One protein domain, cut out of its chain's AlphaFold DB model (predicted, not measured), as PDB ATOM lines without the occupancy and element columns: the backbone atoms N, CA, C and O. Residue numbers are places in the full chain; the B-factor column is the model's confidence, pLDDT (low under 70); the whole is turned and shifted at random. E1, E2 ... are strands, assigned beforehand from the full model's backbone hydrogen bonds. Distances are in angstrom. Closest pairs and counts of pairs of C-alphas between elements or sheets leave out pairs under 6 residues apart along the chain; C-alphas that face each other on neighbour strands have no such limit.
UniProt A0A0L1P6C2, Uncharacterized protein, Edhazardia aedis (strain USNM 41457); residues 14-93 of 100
ATOM      1  N   ILE A  14     -12.086 -26.209  29.144       78.56
ATOM      2  CA  ILE A  14     -11.987 -27.658  29.359       78.56
ATOM      3  C   ILE A  14     -13.359 -28.290  29.117       78.56
ATOM      4  O   ILE A  14     -14.396 -27.715  29.447       78.56
ATOM      5  N   PHE A  15     -13.384 -29.487  28.533       82.00
ATOM      6  CA  PHE A  15     -14.611 -30.271  28.444       82.00
ATOM      7  C   PHE A  15     -14.926 -30.923  29.795       82.00
ATOM      8  O   PHE A  15     -14.197 -31.815  30.245       82.00
ATOM      9  N   CYS A  16     -16.012 -30.493  30.431       82.44
ATOM     10  CA  CYS A  16     -16.486 -31.077  31.679       82.44
ATOM     11  C   CYS A  16     -17.301 -32.345  31.398       82.44
ATOM     12  O   CYS A  16     -18.211 -32.358  30.570       82.44
ATOM     13  N   ASN A  17     -16.985 -33.423  32.114       78.56
ATOM     14  CA  ASN A  17     -17.711 -34.692  32.046       78.56
ATOM     15  C   ASN A  17     -19.104 -34.630  32.679       78.56
ATOM     16  O   ASN A  17     -19.975 -35.374  32.244       78.56
ATOM     17  N   ILE A  18     -19.310 -33.779  33.687       84.06
ATOM     18  CA  ILE A  18     -20.581 -33.703  34.419       84.06
ATOM     19  C   ILE A  18     -21.641 -32.978  33.593       84.06
ATOM     20  O   ILE A  18     -22.732 -33.501  33.400       84.06
ATOM     21  N   CYS A  19     -21.326 -31.792  33.066       85.50
ATOM     22  CA  CYS A  19     -22.266 -31.040  32.227       85.50
ATOM     23  C   CYS A  19     -22.153 -31.365  30.733       85.50
ATOM     24  O   CYS A  19     -22.886 -30.785  29.935       85.50
ATOM     25  N   ALA A  20     -21.245 -32.272  30.352       83.75
ATOM     26  CA  ALA A  20     -20.995 -32.687  28.970       83.75
ATOM     27  C   ALA A  20     -20.800 -31.505  27.997       83.75
ATOM     28  O   ALA A  20     -21.184 -31.572  26.827       83.75
ATOM     29  N   SER A  21     -20.198 -30.416  28.481       83.06
ATOM     30  CA  SER A  21     -20.019 -29.179  27.725       83.06
ATOM     31  C   SER A  21     -18.595 -28.640  27.849       83.06
ATOM     32  O   SER A  21     -17.849 -28.960  28.777       83.06
ATOM     33  N   LEU A  22     -18.207 -27.823  26.866       83.00
ATOM     34  CA  LEU A  22     -16.993 -27.024  26.948       83.00
ATOM     35  C   LEU A  22     -17.262 -25.865  27.912       83.00
ATOM     36  O   LEU A  22     -18.117 -25.029  27.622       83.00
ATOM     37  N   CYS A  23     -16.553 -25.814  29.035       83.62
ATOM     38  CA  CYS A  23     -16.707 -24.749  30.018       83.62
ATOM     39  C   CYS A  23     -15.373 -24.109  30.371       83.62
ATOM     40  O   CYS A  23     -14.302 -24.648  30.081       83.62
ATOM     41  N   GLU A  24     -15.457 -22.933  30.986       82.62
ATOM     42  CA  GLU A  24     -14.280 -22.257  31.498       82.62
ATOM     43  C   GLU A  24     -13.810 -22.898  32.800       82.62
ATOM     44  O   GLU A  24     -14.615 -23.343  33.622       82.62
ATOM     45  N   CYS A  25     -12.496 -22.948  32.980       76.94
ATOM     46  CA  CYS A  25     -11.871 -23.396  34.209       76.94
ATOM     47  C   CYS A  25     -11.734 -22.210  35.167       76.94
ATOM     48  O   CYS A  25     -10.977 -21.276  34.900       76.94
ATOM     49  N   VAL A  26     -12.479 -22.249  36.271       82.12
ATOM     50  CA  VAL A  26     -12.469 -21.206  37.304       82.12
ATOM     51  C   VAL A  26     -11.797 -21.715  38.571       82.12
ATOM     52  O   VAL A  26     -11.902 -22.892  38.913       82.12
ATOM     53  N   PHE A  27     -11.114 -20.824  39.283       79.12
ATOM     54  CA  PHE A  27     -10.616 -21.118  40.621       79.12
ATOM     55  C   PHE A  27     -11.751 -20.925  41.624       79.12
ATOM     56  O   PHE A  27     -12.322 -19.840  41.728       79.12
ATOM     57  N   ALA A  28     -12.081 -21.990  42.340       76.69
ATOM     58  CA  ALA A  28     -13.095 -22.009  43.378       76.69
ATOM     59  C   ALA A  28     -12.468 -22.407  44.717       76.69
ATOM     60  O   ALA A  28     -11.384 -22.995  44.779       76.69
ATOM     61  N   LYS A  29     -13.160 -22.065  45.804       78.75
ATOM     62  CA  LYS A  29     -12.726 -22.340  47.171       78.75
ATOM     63  C   LYS A  29     -13.905 -22.870  47.965       78.75
ATOM     64  O   LYS A  29     -14.985 -22.290  47.916       78.75
ATOM     65  N   ASP A  30     -13.700 -23.960  48.698       71.25
ATOM     66  CA  ASP A  30     -14.750 -24.465  49.581       71.25
ATOM     67  C   ASP A  30     -14.930 -23.496  50.755       71.25
ATOM     68  O   ASP A  30     -13.960 -23.134  51.425       71.25
ATOM     69  N   ALA A  31     -16.170 -23.096  51.021       67.56
ATOM     70  CA  ALA A  31     -16.540 -22.381  52.234       67.56
ATOM     71  C   ALA A  31     -17.253 -23.358  53.174       67.56
ATOM     72  O   ALA A  31     -18.252 -23.971  52.800       67.56
ATOM     73  N   TYR A  32     -16.729 -23.517  54.390       64.44
ATOM     74  CA  TYR A  32     -17.332 -24.375  55.407       64.44
ATOM     75  C   TYR A  32     -18.087 -23.505  56.410       64.44
ATOM     76  O   TYR A  32     -17.492 -22.661  57.082       64.44
ATOM     77  N   TYR A  33     -19.399 -23.724  56.513       63.78
ATOM     78  CA  TYR A  33     -20.269 -23.051  57.473       63.78
ATOM     79  C   TYR A  33     -20.696 -24.045  58.549       63.78
ATOM     80  O   TYR A  33     -21.200 -25.123  58.234       63.78
ATOM     81  N   ILE A  34     -20.529 -23.679  59.819       57.53
ATOM     82  CA  ILE A  34     -21.174 -24.381  60.929       57.53
ATOM     83  C   ILE A  34     -22.411 -23.567  61.296       57.53
ATOM     84  O   ILE A  34     -22.308 -22.430  61.759       57.53
ATOM     85  N   VAL A  35     -23.585 -24.148  61.061       59.31
ATOM     86  CA  VAL A  35     -24.863 -23.569  61.475       59.31
ATOM     87  C   VAL A  35     -25.211 -24.154  62.840       59.31
ATOM     88  O   VAL A  35     -25.613 -25.310  62.940       59.31
ATOM     89  N   ILE A  36     -25.041 -23.366  63.903       62.41
ATOM     90  CA  ILE A  36     -25.614 -23.680  65.217       62.41
ATOM     91  C   ILE A  36     -26.975 -22.989  65.248       62.41
ATOM     92  O   ILE A  36     -27.033 -21.772  65.121       62.41
ATOM     93  N   LEU A  37     -28.060 -23.754  65.408       62.91
ATOM     94  CA  LEU A  37     -29.464 -23.302  65.325       62.91
ATOM     95  C   LEU A  37     -29.819 -22.065  66.186       62.91
ATOM     96  O   LEU A  37     -30.871 -21.471  65.981       62.91
ATOM     97  N   THR A  38     -28.963 -21.671  67.132       63.00
ATOM     98  CA  THR A  38     -29.176 -20.585  68.102       63.00
ATOM     99  C   THR A  38     -28.138 -19.455  68.073       63.00
ATOM    100  O   THR A  38     -28.318 -18.480  68.796       63.00
ATOM    101  N   PHE A  39     -27.081 -19.529  67.255       58.94
ATOM    102  CA  PHE A  39     -26.046 -18.482  67.175       58.94
ATOM    103  C   PHE A  39     -25.772 -18.062  65.721       58.94
ATOM    104  O   PHE A  39     -25.851 -18.903  64.824       58.94
ATOM    105  N   PRO A  40     -25.432 -16.781  65.462       57.09
ATOM    106  CA  PRO A  40     -25.101 -16.315  64.120       57.09
ATOM    107  C   PRO A  40     -23.926 -17.122  63.559       57.09
ATOM    108  O   PRO A  40     -22.918 -17.321  64.232       57.09
ATOM    109  N   THR A  41     -24.081 -17.615  62.332       56.41
ATOM    110  CA  THR A  41     -23.101 -18.433  61.605       56.41
ATOM    111  C   THR A  41     -21.703 -17.820  61.659       56.41
ATOM    112  O   THR A  41     -21.454 -16.777  61.054       56.41
ATOM    113  N   PHE A  42     -20.780 -18.486  62.354       57.84
ATOM    114  CA  PHE A  42     -19.376 -18.085  62.413       57.84
ATOM    115  C   PHE A  42     -18.612 -18.691  61.227       57.84
ATOM    116  O   PHE A  42     -18.630 -19.902  61.004       57.84
ATOM    117  N   TYR A  43     -17.946 -17.835  60.449       56.03
ATOM    118  CA  TYR A  43     -17.084 -18.230  59.335       56.03
ATOM    119  C   TYR A  43     -15.730 -18.695  59.882       56.03
ATOM    120  O   TYR A  43     -14.940 -17.875  60.344       56.03
ATOM    121  N   PHE A  44     -15.465 -20.004  59.873       55.16
ATOM    122  CA  PHE A  44     -14.265 -20.550  60.519       55.16
ATOM    123  C   PHE A  44     -13.061 -20.715  59.583       55.16
ATOM    124  O   PHE A  44     -11.931 -20.567  60.042       55.16
ATOM    125  N   TYR A  45     -13.249 -21.043  58.297       55.22
ATOM    126  CA  TYR A  45     -12.108 -21.395  57.445       55.22
ATOM    127  C   TYR A  45     -12.421 -21.330  55.946       55.22
ATOM    128  O   TYR A  45     -13.512 -21.709  55.522       55.22
ATOM    129  N   SER A  46     -11.436 -20.927  55.130       59.88
ATOM    130  CA  SER A  46     -11.506 -21.173  53.681       59.88
ATOM    131  C   SER A  46     -10.784 -22.476  53.337       59.88
ATOM    132  O   SER A  46      -9.626 -22.660  53.708       59.88
ATOM    133  N   GLY A  47     -11.463 -23.369  52.625       63.59
ATOM    134  CA  GLY A  47     -10.900 -24.626  52.149       63.59
ATOM    135  C   GLY A  47      -9.786 -24.438  51.118       63.59
ATOM    136  O   GLY A  47      -9.389 -23.322  50.783       63.59
ATOM    137  N   ARG A  48      -9.267 -25.556  50.602       69.25
ATOM    138  CA  ARG A  48      -8.266 -25.529  49.529       69.25
ATOM    139  C   ARG A  48      -8.865 -24.929  48.259       69.25
ATOM    140  O   ARG A  48     -10.034 -25.156  47.957       69.25
ATOM    141  N   GLU A  49      -8.048 -24.175  47.536       73.94
ATOM    142  CA  GLU A  49      -8.383 -23.729  46.186       73.94
ATOM    143  C   GLU A  49      -8.329 -24.921  45.233       73.94
ATOM    144  O   GLU A  49      -7.421 -25.752  45.306       73.94
ATOM    145  N   TYR A  50      -9.313 -25.012  44.348       77.19
ATOM    146  CA  TYR A  50      -9.383 -26.027  43.307       77.19
ATOM    147  C   TYR A  50      -9.911 -25.419  42.017       77.19
ATOM    148  O   TYR A  50     -10.575 -24.382  42.006       77.19
ATOM    149  N   THR A  51      -9.628 -26.086  40.908       78.56
ATOM    150  CA  THR A  51     -10.217 -25.738  39.621       78.56
ATOM    151  C   THR A  51     -11.582 -26.396  39.465       78.56
ATOM    152  O   THR A  51     -11.728 -27.591  39.728       78.56
ATOM    153  N   ALA A  52     -12.573 -25.633  39.021       83.50
ATOM    154  CA  ALA A  52     -13.930 -26.104  38.793       83.50
ATOM    155  C   ALA A  52     -14.460 -25.665  37.426       83.50
ATOM    156  O   ALA A  52     -13.957 -24.720  36.813       83.50
ATOM    157  N   CYS A  53     -15.500 -26.350  36.957       84.88
ATOM    158  CA  CYS A  53     -16.221 -25.942  35.758       84.88
ATOM    159  C   CYS A  53     -17.074 -24.704  36.044       84.88
ATOM    160  O   CYS A  53     -17.859 -24.706  36.992       84.88
ATOM    161  N   SER A  54     -16.995 -23.681  35.195       84.50
ATOM    162  CA  SER A  54     -17.785 -22.454  35.356       84.50
ATOM    163  C   SER A  54     -19.301 -22.672  35.280       84.50
ATOM    164  O   SER A  54     -20.053 -21.904  35.871       84.50
ATOM    165  N   SER A  55     -19.765 -23.712  34.578       85.06
ATOM    166  CA  SER A  55     -21.200 -23.965  34.382       85.06
ATOM    167  C   SER A  55     -21.845 -24.770  35.507       85.06
ATOM    168  O   SER A  55     -22.924 -24.419  35.965       85.06
ATOM    169  N   CYS A  56     -21.222 -25.872  35.934       85.31
ATOM    170  CA  CYS A  56     -21.809 -26.790  36.921       85.31
ATOM    171  C   CYS A  56     -21.090 -26.782  38.272       85.31
ATOM    172  O   CYS A  56     -21.487 -27.521  39.168       85.31
ATOM    173  N   LEU A  57     -20.021 -25.985  38.411       84.25
ATOM    174  CA  LEU A  57     -19.182 -25.886  39.611       84.25
ATOM    175  C   LEU A  57     -18.581 -27.225  40.067       84.25
ATOM    176  O   LEU A  57     -18.055 -27.334  41.173       84.25
ATOM    177  N   SER A  58     -18.610 -28.246  39.204       82.81
ATOM    178  CA  SER A  58     -17.985 -29.530  39.485       82.81
ATOM    179  C   SER A  58     -16.484 -29.348  39.635       82.81
ATOM    180  O   SER A  58     -15.845 -28.748  38.763       82.81
ATOM    181  N   LYS A  59     -15.921 -29.923  40.696       82.50
ATOM    182  CA  LYS A  59     -14.475 -29.973  40.900       82.50
ATOM    183  C   LYS A  59     -13.836 -30.764  39.768       82.50
ATOM    184  O   LYS A  59     -14.300 -31.854  39.438       82.50
ATOM    185  N   PHE A  60     -12.783 -30.221  39.179       77.12
ATOM    186  CA  PHE A  60     -11.947 -30.991  38.278       77.12
ATOM    187  C   PHE A  60     -10.945 -31.790  39.113       77.12
ATOM    188  O   PHE A  60     -10.149 -31.214  39.852       77.12
ATOM    189  N   ASP A  61     -11.022 -33.119  39.019       66.06
ATOM    190  CA  ASP A  61     -10.124 -34.051  39.703       66.06
ATOM    191  C   ASP A  61      -8.637 -33.725  39.483       66.06
ATOM    192  O   ASP A  61      -8.201 -33.422  38.370       66.06
ATOM    193  N   GLU A  62      -7.830 -33.939  40.527       64.38
ATOM    194  CA  GLU A  62      -6.358 -33.844  40.507       64.38
ATOM    195  C   GLU A  62      -5.689 -34.836  39.531       64.38
ATOM    196  O   GLU A  62      -4.485 -34.774  39.291       64.38
ATOM    197  N   LEU A  63      -6.465 -35.751  38.937       60.34
ATOM    198  CA  LEU A  63      -6.007 -36.808  38.029       60.34
ATOM    199  C   LEU A  63      -5.377 -36.285  36.721       60.34
ATOM    200  O   LEU A  63      -4.817 -37.079  35.957       60.34
ATOM    201  N   GLY A  64      -5.438 -34.976  36.473       64.69
ATOM    202  CA  GLY A  64      -4.836 -34.315  35.323       64.69
ATOM    203  C   GLY A  64      -5.743 -34.285  34.092       64.69
ATOM    204  O   GLY A  64      -6.813 -34.902  34.036       64.69
ATOM    205  N   TYR A  65      -5.291 -33.550  33.080       72.75
ATOM    206  CA  TYR A  65      -6.026 -33.324  31.837       72.75
ATOM    207  C   TYR A  65      -5.320 -33.986  30.660       72.75
ATOM    208  O   TYR A  65      -4.103 -34.152  30.645       72.75
ATOM    209  N   VAL A  66      -6.097 -34.352  29.650       73.75
ATOM    210  CA  VAL A  66      -5.602 -34.917  28.395       73.75
ATOM    211  C   VAL A  66      -6.043 -34.033  27.241       73.75
ATOM    212  O   VAL A  66      -7.137 -33.473  27.265       73.75
ATOM    213  N   GLU A  67      -5.184 -33.878  26.240       76.00
ATOM    214  CA  GLU A  67      -5.450 -33.026  25.085       76.00
ATOM    215  C   GLU A  67      -5.553 -33.879  23.823       76.00
ATOM    216  O   GLU A  67      -4.718 -34.746  23.549       76.00
ATOM    217  N   CYS A  68      -6.599 -33.644  23.037       76.06
ATOM    218  CA  CYS A  68      -6.724 -34.265  21.731       76.06
ATOM    219  C   CYS A  68      -5.721 -33.635  20.762       76.06
ATOM    220  O   CYS A  68      -5.825 -32.452  20.462       76.06
ATOM    221  N   ILE A  69      -4.812 -34.437  20.203       70.88
ATOM    222  CA  ILE A  69      -3.804 -33.966  19.238       70.88
ATOM    223  C   ILE A  69      -4.451 -33.323  18.003       70.88
ATOM    224  O   ILE A  69      -3.920 -32.368  17.450       70.88
ATOM    225  N   GLN A  70      -5.609 -33.828  17.575       73.31
ATOM    226  CA  GLN A  70      -6.231 -33.388  16.331       73.31
ATOM    227  C   GLN A  70      -6.949 -32.038  16.454       73.31
ATOM    228  O   GLN A  70      -6.871 -31.223  15.542       73.31
ATOM    229  N   CYS A  71      -7.680 -31.803  17.549       75.31
ATOM    230  CA  CYS A  71      -8.487 -30.586  17.713       75.31
ATOM    231  C   CYS A  71      -8.044 -29.682  18.868       75.31
ATOM    232  O   CYS A  71      -8.677 -28.653  19.097       75.31
ATOM    233  N   GLY A  72      -7.013 -30.073  19.619       73.81
ATOM    234  CA  GLY A  72      -6.524 -29.345  20.790       73.81
ATOM    235  C   GLY A  72      -7.508 -29.299  21.964       73.81
ATOM    236  O   GLY A  72      -7.323 -28.507  22.886       73.81
ATOM    237  N   LEU A  73      -8.582 -30.100  21.927       77.06
ATOM    238  CA  LEU A  73      -9.584 -30.130  22.990       77.06
ATOM    239  C   LEU A  73      -8.998 -30.781  24.242       77.06
ATOM    240  O   LEU A  73      -8.606 -31.949  24.199       77.06
ATOM    241  N   CYS A  74      -9.005 -30.047  25.352       75.81
ATOM    242  CA  CYS A  74      -8.662 -30.570  26.668       75.81
ATOM    243  C   CYS A  74      -9.887 -31.212  27.331       75.81
ATOM    244  O   CYS A  74     -10.965 -30.616  27.380       75.81
ATOM    245  N   SER A  75      -9.715 -32.413  27.870       76.81
ATOM    246  CA  SER A  75     -10.730 -33.144  28.629       76.81
ATOM    247  C   SER A  75     -10.112 -33.815  29.853       76.81
ATOM    248  O   SER A  75      -8.891 -33.918  29.975       76.81
ATOM    249  N   HIS A  76     -10.949 -34.314  30.760       75.62
ATOM    250  CA  HIS A  76     -10.480 -35.132  31.879       75.62
ATOM    251  C   HIS A  76      -9.729 -36.385  31.416       75.62
ATOM    252  O   HIS A  76     -10.104 -37.005  30.420       75.62
ATOM    253  N   LYS A  77      -8.712 -36.812  32.181       72.75
ATOM    254  CA  LYS A  77      -7.950 -38.050  31.920       72.75
ATOM    255  C   LYS A  77      -8.806 -39.323  31.872       72.75
ATOM    256  O   LYS A  77      -8.383 -40.323  31.296       72.75
ATOM    257  N   THR A  78     -10.013 -39.291  32.433       72.12
ATOM    258  CA  THR A  78     -10.996 -40.380  32.331       72.12
ATOM    259  C   THR A  78     -11.479 -40.616  30.896       72.12
ATOM    260  O   THR A  78     -11.881 -41.732  30.563       72.12
ATOM    261  N   PHE A  79     -11.388 -39.617  30.011       72.62
ATOM    262  CA  PHE A  79     -11.723 -39.781  28.601       72.62
ATOM    263  C   PHE A  79     -10.606 -40.509  27.849       72.62
ATOM    264  O   PHE A  79      -9.478 -40.033  27.738       72.62
ATOM    265  N   LYS A  80     -10.948 -41.660  27.262       73.00
ATOM    266  CA  LYS A  80     -10.069 -42.396  26.334       73.00
ATOM    267  C   LYS A  80     -10.131 -41.850  24.901       73.00
ATOM    268  O   LYS A  80      -9.190 -42.028  24.127       73.00
ATOM    269  N   TYR A  81     -11.232 -41.187  24.554       74.25
ATOM    270  CA  TYR A  81     -11.542 -40.733  23.199       74.25
ATOM    271  C   TYR A  81     -12.020 -39.290  23.203       74.25
ATOM    272  O   TYR A  81     -12.746 -38.877  24.108       74.25
ATOM    273  N   CYS A  82     -11.633 -38.531  22.178       75.56
ATOM    274  CA  CYS A  82     -12.060 -37.144  22.052       75.56
ATOM    275  C   CYS A  82     -13.561 -37.080  21.716       75.56
ATOM    276  O   CYS A  82     -13.955 -37.617  20.673       75.56
ATOM    277  N   PRO A  83     -14.391 -36.391  22.527       71.56
ATOM    278  CA  PRO A  83     -15.826 -36.272  22.260       71.56
ATOM    279  C   PRO A  83     -16.115 -35.478  20.978       71.56
ATOM    280  O   PRO A  83     -17.094 -35.747  20.290       71.56
ATOM    281  N   LYS A  84     -15.232 -34.540  20.605       75.38
ATOM    282  CA  LYS A  84     -15.368 -33.727  19.387       75.38
ATOM    283  C   LYS A  84     -14.907 -34.464  18.124       75.38
ATOM    284  O   LYS A  84     -15.578 -34.390  17.101       75.38
ATOM    285  N   CYS A  85     -13.801 -35.207  18.197       74.50
ATOM    286  CA  CYS A  85     -13.218 -35.920  17.050       74.50
ATOM    287  C   CYS A  85     -13.731 -37.359  16.857       74.50
ATOM    288  O   CYS A  85     -13.107 -38.122  16.124       74.50
ATOM    289  N   LYS A  86     -14.834 -37.752  17.513       68.06
ATOM    290  CA  LYS A  86     -15.537 -39.037  17.317       68.06
ATOM    291  C   LYS A  86     -14.613 -40.270  17.227       68.06
ATOM    292  O   LYS A  86     -14.644 -41.005  16.246       68.06
ATOM    293  N   GLY A  87     -13.811 -40.523  18.266       60.81
ATOM    294  CA  GLY A  87     -13.123 -41.818  18.421       60.81
ATOM    295  C   GLY A  87     -11.614 -41.832  18.174       60.81
ATOM    296  O   GLY A  87     -10.999 -42.893  18.277       60.81
ATOM    297  N   GLN A  88     -10.974 -40.685  17.933       64.00
ATOM    298  CA  GLN A  88      -9.510 -40.629  18.004       64.00
ATOM    299  C   GLN A  88      -9.023 -40.733  19.456       64.00
ATOM    300  O   GLN A  88      -9.580 -40.091  20.357       64.00
ATOM    301  N   LYS A  89      -7.988 -41.558  19.674       59.72
ATOM    302  CA  LYS A  89      -7.345 -41.728  20.984       59.72
ATOM    303  C   LYS A  89      -6.793 -40.387  21.455       59.72
ATOM    304  O   LYS A  89      -6.080 -39.705  20.721       59.72
ATOM    305  N   ILE A  90      -7.122 -40.027  22.688       66.38
ATOM    306  CA  ILE A  90      -6.511 -38.876  23.344       66.38
ATOM    307  C   ILE A  90      -5.176 -39.350  23.917       66.38
ATOM    308  O   ILE A  90      -5.123 -40.385  24.583       66.38
ATOM    309  N   TYR A  91      -4.093 -38.633  23.632       59.53
ATOM    310  CA  TYR A  91      -2.791 -38.971  24.191       59.53
ATOM    311  C   TYR A  91      -2.687 -38.377  25.596       59.53
ATOM    312  O   TYR A  91      -3.027 -37.216  25.831       59.53
ATOM    313  N   GLN A  92      -2.277 -39.214  26.550       55.31
ATOM    314  CA  GLN A  92      -2.145 -38.820  27.944       55.31
ATOM    315  C   GLN A  92      -0.914 -37.932  28.115       55.31
ATOM    316  O   GLN A  92       0.209 -38.399  27.956       55.31
ATOM    317  N   TYR A  93      -1.124 -36.673  28.489       52.56
ATOM    318  CA  TYR A  93      -0.073 -35.866  29.094       52.56
ATOM    319  C   TYR A  93      -0.228 -36.022  30.607       52.56
ATOM    320  O   TYR A  93      -1.222 -35.595  31.188       52.56
TER     321      TYR A  93
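AT A GLANCE: This is residues 14 to 93 of the 100 residues of an uncharacterized protein of Edhazardia aedis (strain USNM 41457) (UniProt A0A0L1P6C2). A long, bent two-stranded hairpin, E2 and E3, reaches out as an arm from a small head, which holds the short strands E1, E4 and E5 and much loop, with residues 77 to 93 in it; the arm makes most of the length. The first part of E2 bends away from the arm to pair with E1 in the head, where E1 lies beside E5 of a second, small hairpin, E4 and E5. The printed part has 80 residues with no named helix and five named strands, E1 to E5 along the chain, in two antiparallel sheets, E1 - E2 - E3 and E4 - E5. The class is all strand, though under half of the residues, 35 of 80, are in named elements. The whole is only just loose, close to extended, with a radius of gyration of the C-alphas of 17.1 A and spans of 57 by 20 by 16 A.

IN THESE COORDINATES: E1 is residues 14 to 16, and C-alpha 14 is at (-11.987, -27.658, 29.359). E2, residues 21 to 34, is the longest strand by residues and measures 33.6 A from first to last C-alpha; C-alpha 34 is at (-21.174, -24.381, 60.929). E3 is residues 42 to 53, 28.0 A long. E4 is residues 65 to 67. E5 is residues 74 to 76, and C-alpha 76 is at (-10.480, -35.132, 31.879).

HOW THE PARTS SIT: E1, E2 and E3 form a meander, each strand the antiparallel neighbour of the one before. The sheet is only just strongly twisted, with C-alphas up to 4.2 A off its best plane. The pairing on E2 is staggered: residues 21 to 23 pair with E1, and residues 25 to 34 with E3. E2 bends by 77 degrees at residue 24, and E3 bends by 76 degrees at residue 50. E1 and E2 are a hairpin with N 14 and O 23 2.9 A apart, within hydrogen-bond range. E2 and E3 are a hairpin too, with N 28 and O 50 2.8 A apart and N 47 and O 30 2.8 A apart. The closest C-alphas of E1 and E5 are those of Phe 15 and Ser 75, 4.8 A apart. In the hairpin of E4 and E5, N 66 and O 75 are 2.8 A apart. E3 and E4 are apart, and so are E1 and E4.

THE WHOLE: The two C-alphas farthest apart are those of Thr 38 and Gln 70, at 58.1 A. The printed part has no cut. The link from E3 to E4, 11 residues, is long; that from E1 to E2 is tight. The mean pLDDT of the printed part is 71.8, and it is under 70 in residues 31 to 48, 61 to 64 and 86 to 93.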